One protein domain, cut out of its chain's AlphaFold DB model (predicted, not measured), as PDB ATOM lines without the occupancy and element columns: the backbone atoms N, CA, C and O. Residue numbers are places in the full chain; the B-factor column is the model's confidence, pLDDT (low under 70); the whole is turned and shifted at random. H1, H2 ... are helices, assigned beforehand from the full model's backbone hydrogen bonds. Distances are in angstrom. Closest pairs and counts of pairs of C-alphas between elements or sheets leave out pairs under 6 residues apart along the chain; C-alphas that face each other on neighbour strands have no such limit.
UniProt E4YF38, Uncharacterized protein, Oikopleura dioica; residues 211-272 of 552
ATOM      1  N   GLY A 211     221.947 258.889 266.822       54.22
ATOM      2  CA  GLY A 211     223.025 259.749 266.313       54.22
ATOM      3  C   GLY A 211     223.201 259.714 264.787       54.22
ATOM      4  O   GLY A 211     222.827 258.755 264.123       54.22
ATOM      5  N   ASP A 212     223.804 260.773 264.237       54.41
ATOM      6  CA  ASP A 212     223.969 261.016 262.788       54.41
ATOM      7  C   ASP A 212     225.426 260.910 262.296       54.41
ATOM      8  O   ASP A 212     225.754 261.302 261.175       54.41
ATOM      9  N   GLY A 213     226.327 260.463 263.167       51.91
ATOM     10  CA  GLY A 213     227.748 260.768 263.059       51.91
ATOM     11  C   GLY A 213     228.582 259.967 262.062       51.91
ATOM     12  O   GLY A 213     229.552 260.493 261.516       51.91
ATOM     13  N   TYR A 214     228.235 258.703 261.814       63.41
ATOM     14  CA  TYR A 214     229.030 257.797 260.983       63.41
ATOM     15  C   TYR A 214     228.187 257.097 259.908       63.41
ATOM     16  O   TYR A 214     227.905 255.903 259.977       63.41
ATOM     17  N   ASN A 215     227.827 257.864 258.877       61.75
ATOM     18  CA  ASN A 215     227.129 257.385 257.684       61.75
ATOM     19  C   ASN A 215     228.134 256.847 256.651       61.75
ATOM     20  O   ASN A 215     228.442 257.526 255.670       61.75
ATOM     21  N   VAL A 216     228.680 255.646 256.856       63.84
ATOM     22  CA  VAL A 216     229.511 254.996 255.828       63.84
ATOM     23  C   VAL A 216     228.791 253.784 255.272       63.84
ATOM     24  O   VAL A 216     228.571 252.792 255.958       63.84
ATOM     25  N   VAL A 217     228.464 253.850 253.984       68.19
ATOM     26  CA  VAL A 217     227.846 252.740 253.257       68.19
ATOM     27  C   VAL A 217     228.953 251.784 252.804       68.19
ATOM     28  O   VAL A 217     229.326 251.746 251.629       68.19
ATOM     29  N   ASN A 218     229.509 251.029 253.760       72.31
ATOM     30  CA  ASN A 218     230.592 250.059 253.528       72.31
ATOM     31  C   ASN A 218     230.242 249.047 252.436       72.31
ATOM     32  O   ASN A 218     231.133 248.552 251.745       72.31
ATOM     33  N   LEU A 219     228.938 248.800 252.257       68.69
ATOM     34  CA  LEU A 219     228.384 247.964 251.205       68.69
ATOM     35  C   LEU A 219     228.994 248.290 249.840       68.69
ATOM     36  O   LEU A 219     229.270 247.376 249.090       68.69
ATOM     37  N   TRP A 220     229.272 249.550 249.502       69.25
ATOM     38  CA  TRP A 220     229.811 249.871 248.176       69.25
ATOM     39  C   TRP A 220     231.181 249.244 247.904       69.25
ATOM     40  O   TRP A 220     231.447 248.895 246.758       69.25
ATOM     41  N   TYR A 221     232.032 249.057 248.918       73.44
ATOM     42  CA  TYR A 221     233.400 248.570 248.708       73.44
ATOM     43  C   TYR A 221     233.469 247.140 248.197       73.44
ATOM     44  O   TYR A 221     234.345 246.810 247.404       73.44
ATOM     45  N   PHE A 222     232.510 246.306 248.574       69.19
ATOM     46  CA  PHE A 222     232.494 244.919 248.136       69.19
ATOM     47  C   PHE A 222     231.997 244.765 246.688       69.19
ATOM     48  O   PHE A 222     232.029 243.661 246.169       69.19
ATOM     49  N   LEU A 223     231.571 245.844 246.004       62.06
ATOM     50  CA  LEU A 223     231.133 245.760 244.597       62.06
ATOM     51  C   LEU A 223     232.311 245.576 243.646       62.06
ATOM     52  O   LEU A 223     232.133 245.135 242.514       62.06
ATOM     53  N   PHE A 224     233.495 245.986 244.081       70.75
ATOM     54  CA  PHE A 224     234.686 246.061 243.247       70.75
ATOM     55  C   PHE A 224     235.936 245.579 243.979       70.75
ATOM     56  O   PHE A 224     237.027 245.647 243.429       70.75
ATOM     57  N   CYS A 225     235.790 245.065 245.192       71.25
ATOM     58  CA  CYS A 225     236.803 244.307 245.905       71.25
ATOM     59  C   CYS A 225     236.248 242.895 246.106       71.25
ATOM     60  O   CYS A 225     235.055 242.740 246.369       71.25
ATOM     61  N   ASP A 226     237.083 241.856 246.049       67.25
ATOM     62  CA  ASP A 226     236.628 240.579 246.610       67.25
ATOM     63  C   ASP A 226     236.338 240.758 248.113       67.25
ATOM     64  O   ASP A 226     236.856 241.677 248.760       67.25
ATOM     65  N   TRP A 227     235.474 239.922 248.685       66.69
ATOM     66  CA  TRP A 227     234.995 240.149 250.050       66.69
ATOM     67  C   TRP A 227     236.122 240.106 251.095       66.69
ATOM     68  O   TRP A 227     236.078 240.884 252.049       66.69
ATOM     69  N   LYS A 228     237.170 239.288 250.890       70.56
ATOM     70  CA  LYS A 228     238.335 239.232 251.790       70.56
ATOM     71  C   LYS A 228     239.138 240.524 251.705       70.56
ATOM     72  O   LYS A 228     239.504 241.098 252.731       70.56
ATOM     73  N   SER A 229     239.365 241.017 250.491       77.69
ATOM     74  CA  SER A 229     240.018 242.309 250.262       77.69
ATOM     75  C   SER A 229     239.217 243.460 250.858       77.69
ATOM     76  O   SER A 229     239.786 244.287 251.561       77.69
ATOM     77  N   SER A 230     237.899 243.483 250.661       78.56
ATOM     78  CA  SER A 230     237.005 244.496 251.239       78.56
ATOM     79  C   SER A 230     237.121 244.538 252.757       78.56
ATOM     80  O   SER A 230     237.318 245.603 253.337       78.56
ATOM     81  N   TRP A 231     237.063 243.368 253.397       78.19
ATOM     82  CA  TRP A 231     237.156 243.254 254.847       78.19
ATOM     83  C   TRP A 231     238.509 243.735 255.371       78.19
ATOM     84  O   TRP A 231     238.564 244.491 256.338       78.19
ATOM     85  N   ASN A 232     239.601 243.365 254.696       80.19
ATOM     86  CA  ASN A 232     240.939 243.836 255.049       80.19
ATOM     87  C   ASN A 232     241.058 245.357 254.896       80.19
ATOM     88  O   ASN A 232     241.519 246.037 255.809       80.19
ATOM     89  N   LEU A 233     240.591 245.909 253.779       85.81
ATOM     90  CA  LEU A 233     240.633 247.347 253.510       85.81
ATOM     91  C   LEU A 233     239.828 248.170 254.523       85.81
ATOM     92  O   LEU A 233     240.221 249.290 254.861       85.81
ATOM     93  N   LEU A 234     238.705 247.625 254.992       84.81
ATOM     94  CA  LEU A 234     237.813 248.275 255.946       84.81
ATOM     95  C   LEU A 234     238.288 248.122 257.393       84.81
ATOM     96  O   LEU A 234     238.302 249.110 258.127       84.81
ATOM     97  N   TYR A 235     238.711 246.926 257.805       84.31
ATOM     98  CA  TYR A 235     238.852 246.584 259.226       84.31
ATOM     99  C   TYR A 235     240.259 246.201 259.662       84.31
ATOM    100  O   TYR A 235     240.518 246.215 260.864       84.31
ATOM    101  N   LYS A 236     241.188 245.913 258.747       85.50
ATOM    102  CA  LYS A 236     242.570 245.621 259.130       85.50
ATOM    103  C   LYS A 236     243.344 246.929 259.336       85.50
ATOM    104  O   LYS A 236     243.423 247.738 258.408       85.50
ATOM    105  N   PRO A 237     243.933 247.160 260.525       87.75
ATOM    106  CA  PRO A 237     244.933 248.205 260.692       87.75
ATOM    107  C   PRO A 237     246.086 247.972 259.720       87.75
ATOM    108  O   PRO A 237     246.599 246.859 259.647       87.75
ATOM    109  N   ILE A 238     246.493 249.011 258.999       84.69
ATOM    110  CA  ILE A 238     247.622 248.926 258.072       84.69
ATOM    111  C   ILE A 238     248.706 249.917 258.466       84.69
ATOM    112  O   ILE A 238     248.417 251.004 258.979       84.69
ATOM    113  N   ASP A 239     249.955 249.540 258.231       84.94
ATOM    114  CA  ASP A 239     251.081 250.462 258.338       84.94
ATOM    115  C   ASP A 239     251.358 251.196 257.010       84.94
ATOM    116  O   ASP A 239     250.740 250.943 255.974       84.94
ATOM    117  N   GLU A 240     252.294 252.148 257.033       88.00
ATOM    118  CA  GLU A 240     252.656 252.936 255.847       88.00
ATOM    119  C   GLU A 240     253.325 252.110 254.738       88.00
ATOM    120  O   GLU A 240     253.348 252.541 253.583       88.00
ATOM    121  N   LYS A 241     253.894 250.942 255.055       88.81
ATOM    122  CA  LYS A 241     254.475 250.046 254.052       88.81
ATOM    123  C   LYS A 241     253.362 249.283 253.339       88.81
ATOM    124  O   LYS A 241     253.287 249.357 252.114       88.81
ATOM    125  N   GLU A 242     252.476 248.629 254.089       86.69
ATOM    126  CA  GLU A 242     251.295 247.938 253.557       86.69
ATOM    127  C   GLU A 242     250.414 248.899 252.754       86.69
ATOM    128  O   GLU A 242     249.951 248.562 251.666       86.69
ATOM    129  N   LYS A 243     250.237 250.136 253.233       90.19
ATOM    130  CA  LYS A 243     249.484 251.169 252.517       90.19
ATOM    131  C   LYS A 243     250.037 251.433 251.117       90.19
ATOM    132  O   LYS A 243     249.265 251.443 250.167       90.19
ATOM    133  N   LYS A 244     251.357 251.590 250.973       91.06
ATOM    134  CA  LYS A 244     252.003 251.815 249.665       91.06
ATOM    135  C   LYS A 244     251.844 250.622 248.727       91.06
ATOM    136  O   LYS A 244     251.718 250.805 247.517       91.06
ATOM    137  N   GLU A 245     251.868 249.408 249.269       90.06
ATOM    138  CA  GLU A 245     251.628 248.188 248.494       90.06
ATOM    139  C   GLU A 245     250.177 248.131 247.992       90.06
ATOM    140  O   GLU A 245     249.947 247.876 246.809       90.06
ATOM    141  N   ILE A 246     249.207 248.450 248.854       90.25
ATOM    142  CA  ILE A 246     247.785 248.524 248.493       90.25
ATOM    143  C   ILE A 246     247.528 249.656 247.491       90.25
ATOM    144  O   ILE A 246     246.816 249.432 246.515       90.25
ATOM    145  N   ASP A 247     248.136 250.832 247.669       91.94
ATOM    146  CA  ASP A 247     247.999 251.970 246.749       91.94
ATOM    147  C   ASP A 247     248.384 251.587 245.319       91.94
ATOM    148  O   ASP A 247     247.691 251.960 244.372       91.94
ATOM    149  N   LYS A 248     249.439 250.783 245.156       91.56
ATOM    150  CA  LYS A 248     249.841 250.266 243.846       91.56
ATOM    151  C   LYS A 248     248.757 249.373 243.233       91.56
ATOM    152  O   LYS A 248     248.400 249.566 242.078       91.56
ATOM    153  N   ILE A 249     248.189 248.451 244.013       89.50
ATOM    154  CA  ILE A 249     247.108 247.557 243.555       89.50
ATOM    155  C   ILE A 249     245.864 248.366 243.161       89.50
ATOM    156  O   ILE A 249     245.248 248.118 242.126       89.50
ATOM    157  N   VAL A 250     245.490 249.344 243.986       88.19
ATOM    158  CA  VAL A 250     244.340 250.227 243.761       88.19
ATOM    159  C   VAL A 250     244.554 251.084 242.511       88.19
ATOM    160  O   VAL A 250     243.629 251.246 241.713       88.19
ATOM    161  N   GLN A 251     245.769 251.591 242.299       89.44
ATOM    162  CA  GLN A 251     246.141 252.330 241.095       89.44
ATOM    163  C   GLN A 251     246.083 251.448 239.841       89.44
ATOM    164  O   GLN A 251     245.508 251.874 238.840       89.44
ATOM    165  N   ASP A 252     246.594 250.219 239.912       87.31
ATOM    166  CA  ASP A 252     246.539 249.246 238.813       87.31
ATOM    167  C   ASP A 252     245.084 248.887 238.433       87.31
ATOM    168  O   ASP A 252     244.804 248.555 237.281       87.31
ATOM    169  N   CYS A 253     244.136 249.015 239.372       80.81
ATOM    170  CA  CYS A 253     242.695 248.825 239.146       80.81
ATOM    171  C   CYS A 253     241.940 250.105 238.730       80.81
ATOM    172  O   CYS A 253     240.705 250.098 238.687       80.81
ATOM    173  N   ASN A 254     242.650 251.210 238.470       81.94
ATOM    174  CA  ASN A 254     242.089 252.541 238.209       81.94
ATOM    175  C   ASN A 254     241.120 253.034 239.308       81.94
ATOM    176  O   ASN A 254     240.132 253.715 239.045       81.94
ATOM    177  N   ALA A 255     241.401 252.672 240.561       82.81
ATOM    178  CA  ALA A 255     240.551 252.944 241.716       82.81
ATOM    179  C   ALA A 255     241.171 253.968 242.684       82.81
ATOM    180  O   ALA A 255     240.823 253.999 243.860       82.81
ATOM    181  N   THR A 256     242.070 254.844 242.224       83.00
ATOM    182  CA  THR A 256     242.817 255.802 243.075       83.00
ATOM    183  C   THR A 256     241.932 256.715 243.924       83.00
ATOM    184  O   THR A 256     242.372 257.267 244.929       83.00
ATOM    185  N   SER A 257     240.671 256.889 243.536       82.69
ATOM    186  CA  SER A 257     239.707 257.701 244.267       82.69
ATOM    187  C   SER A 257     238.714 256.887 245.113       82.69
ATOM    188  O   SER A 257     237.730 257.447 245.596       82.69
ATOM    189  N   ILE A 258     238.973 255.597 245.349       82.44
ATOM    190  CA  ILE A 258     238.154 254.679 246.163       82.44
ATOM    191  C   ILE A 258     237.755 255.267 247.527       82.44
ATOM    192  O   ILE A 258     236.622 255.099 247.970       82.44
ATOM    193  N   HIS A 259     238.633 256.050 248.161       83.06
ATOM    194  CA  HIS A 259     238.357 256.693 249.450       83.06
ATOM    195  C   HIS A 259     237.214 257.716 249.409       83.06
ATOM    196  O   HIS A 259     236.679 258.047 250.463       83.06
ATOM    197  N   LYS A 260     236.836 258.229 248.230       80.75
ATOM    198  CA  LYS A 260     235.747 259.207 248.064       80.75
ATOM    199  C   LYS A 260     234.361 258.560 248.062       80.75
ATOM    200  O   LYS A 260     233.362 259.270 248.137       80.75
ATOM    201  N   ILE A 261     234.272 257.231 248.012       74.06
ATOM    202  CA  ILE A 261     232.990 256.510 248.044       74.06
ATOM    203  C   ILE A 261     232.242 256.784 249.352       74.06
ATOM    204  O   ILE A 261     231.030 256.989 249.335       74.06
ATOM    205  N   LYS A 262     232.969 256.911 250.472       71.06
ATOM    206  CA  LYS A 262     232.392 257.316 251.766       71.06
ATOM    207  C   LYS A 262     231.783 258.725 251.764       71.06
ATOM    208  O   LYS A 262     230.987 259.033 252.636       71.06
ATOM    209  N   GLU A 263     232.132 259.571 250.793       71.62
ATOM    210  CA  GLU A 263     231.573 260.922 250.621       71.62
ATOM    211  C   GLU A 263     230.293 260.919 249.764       71.62
ATOM    212  O   GLU A 263     229.825 261.975 249.344       71.62
ATOM    213  N   GLY A 264     229.751 259.742 249.428       66.56
ATOM    214  CA  GLY A 264     228.571 259.604 248.568       66.56
ATOM    215  C   GLY A 264     228.859 259.777 247.073       66.56
ATOM    216  O   GLY A 264     227.934 259.741 246.262       66.56
ATOM    217  N   LYS A 265     230.131 259.922 246.671       71.38
ATOM    218  CA  LYS A 265     230.549 260.055 245.264       71.38
ATOM    219  C   LYS A 265     230.611 258.692 244.573       71.38
ATOM    220  O   LYS A 265     231.676 258.216 244.190       71.38
ATOM    221  N   ILE A 266     229.451 258.065 244.415       65.94
ATOM    222  CA  ILE A 266     229.313 256.724 243.826       65.94
ATOM    223  C   ILE A 266     229.611 256.676 242.319       65.94
ATOM    224  O   ILE A 266     229.920 255.610 241.798       65.94
ATOM    225  N   GLU A 267     229.587 257.817 241.620       68.44
ATOM    226  CA  GLU A 267     229.943 257.935 240.190       68.44
ATOM    227  C   GLU A 267     231.336 257.355 239.887       68.44
ATOM    228  O   GLU A 267     231.581 256.822 238.808       68.44
ATOM    229  N   ILE A 268     232.221 257.397 240.884       67.56
ATOM    230  CA  ILE A 268     233.609 256.934 240.826       67.56
ATOM    231  C   ILE A 268     233.742 255.429 240.614       67.56
ATOM    232  O   ILE A 268     234.766 254.950 240.140       67.56
ATOM    233  N   ILE A 269     232.682 254.676 240.914       65.06
ATOM    234  CA  ILE A 269     232.615 253.239 240.648       65.06
ATOM    235  C   ILE A 269     232.770 252.971 239.144       65.06
ATOM    236  O   ILE A 269     233.323 251.945 238.763       65.06
ATOM    237  N   ARG A 270     232.349 253.908 238.279       64.88
ATOM    238  CA  ARG A 270     232.499 253.795 236.818       64.88
ATOM    239  C   ARG A 270     233.954 253.871 236.355       64.88
ATOM    240  O   ARG A 270     234.238 253.494 235.222       64.88
ATOM    241  N   GLU A 271     234.848 254.379 237.197       69.50
ATOM    242  CA  GLU A 271     236.273 254.512 236.893       69.50
ATOM    243  C   GLU A 271     237.028 253.201 237.159       69.50
ATOM    244  O   GLU A 271     238.038 252.944 236.511       69.50
ATOM    245  N   ILE A 272     236.522 252.337 238.046       71.00
ATOM    246  CA  ILE A 272     237.203 251.107 238.460       71.00
ATOM    247  C   ILE A 272     237.152 250.068 237.332       71.00
ATOM    248  O   ILE A 272     236.079 249.639 236.906       71.00
TER     249      ILE A 272
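AT A GLANCE: This is residues 211 to 272 of the 552 residues of an uncharacterized protein of Oikopleura dioica (UniProt E4YF38). Two short helix pairs, H1 with H2 and H4 with H5, meet through H1 and H4; the longest helix, H3, stands to one side. Residues 211 to 217 run outward from H1. The printed part has 62 residues, with five named helices, H1 to H5 along the chain, and no named strand: all helix, compact, radius of gyration of the C-alphas 12.0 A, spans 35 by 27 by 19 A.

HOW THE PARTS SIT: H3, residues 240 to 252, is close but not clearly touching H4, residues 258 to 263; the closest C-alphas, Val 250 and Ile 258, are 8.0 A apart. H4 and H5, residues 266 to 271, touch as a hairpin, closest at C-alphas Ile 261 and Ile 268, 7.3 A. H4 only just touches H1, residues 218 to 223: 3 pairs of C-alphas within 8 A, closest Trp 220 and Ile 261, 7.4 A. H1 and H2, residues 227 to 235, form a hairpin, only just touching with 3 such pairs, closest Phe 222 and Ser 230, 5.5 A. In H2 and H3 every O i to N i+4 pair is within hydrogen-bond range; H1, H4 and H5 have 0 of 2, but 3, 2 and 3 of 3 O i to N i+3 pairs.

IN THESE COORDINATES: H3 measures 18.5 A. C-alpha 218 is at (230.592, 250.059, 253.528), C-alpha 271 at (236.273, 254.512, 236.893).

THE WHOLE: The printed part has no cut; its four links are tight. Twenty residues are under pLDDT 70, among them 211 to 217.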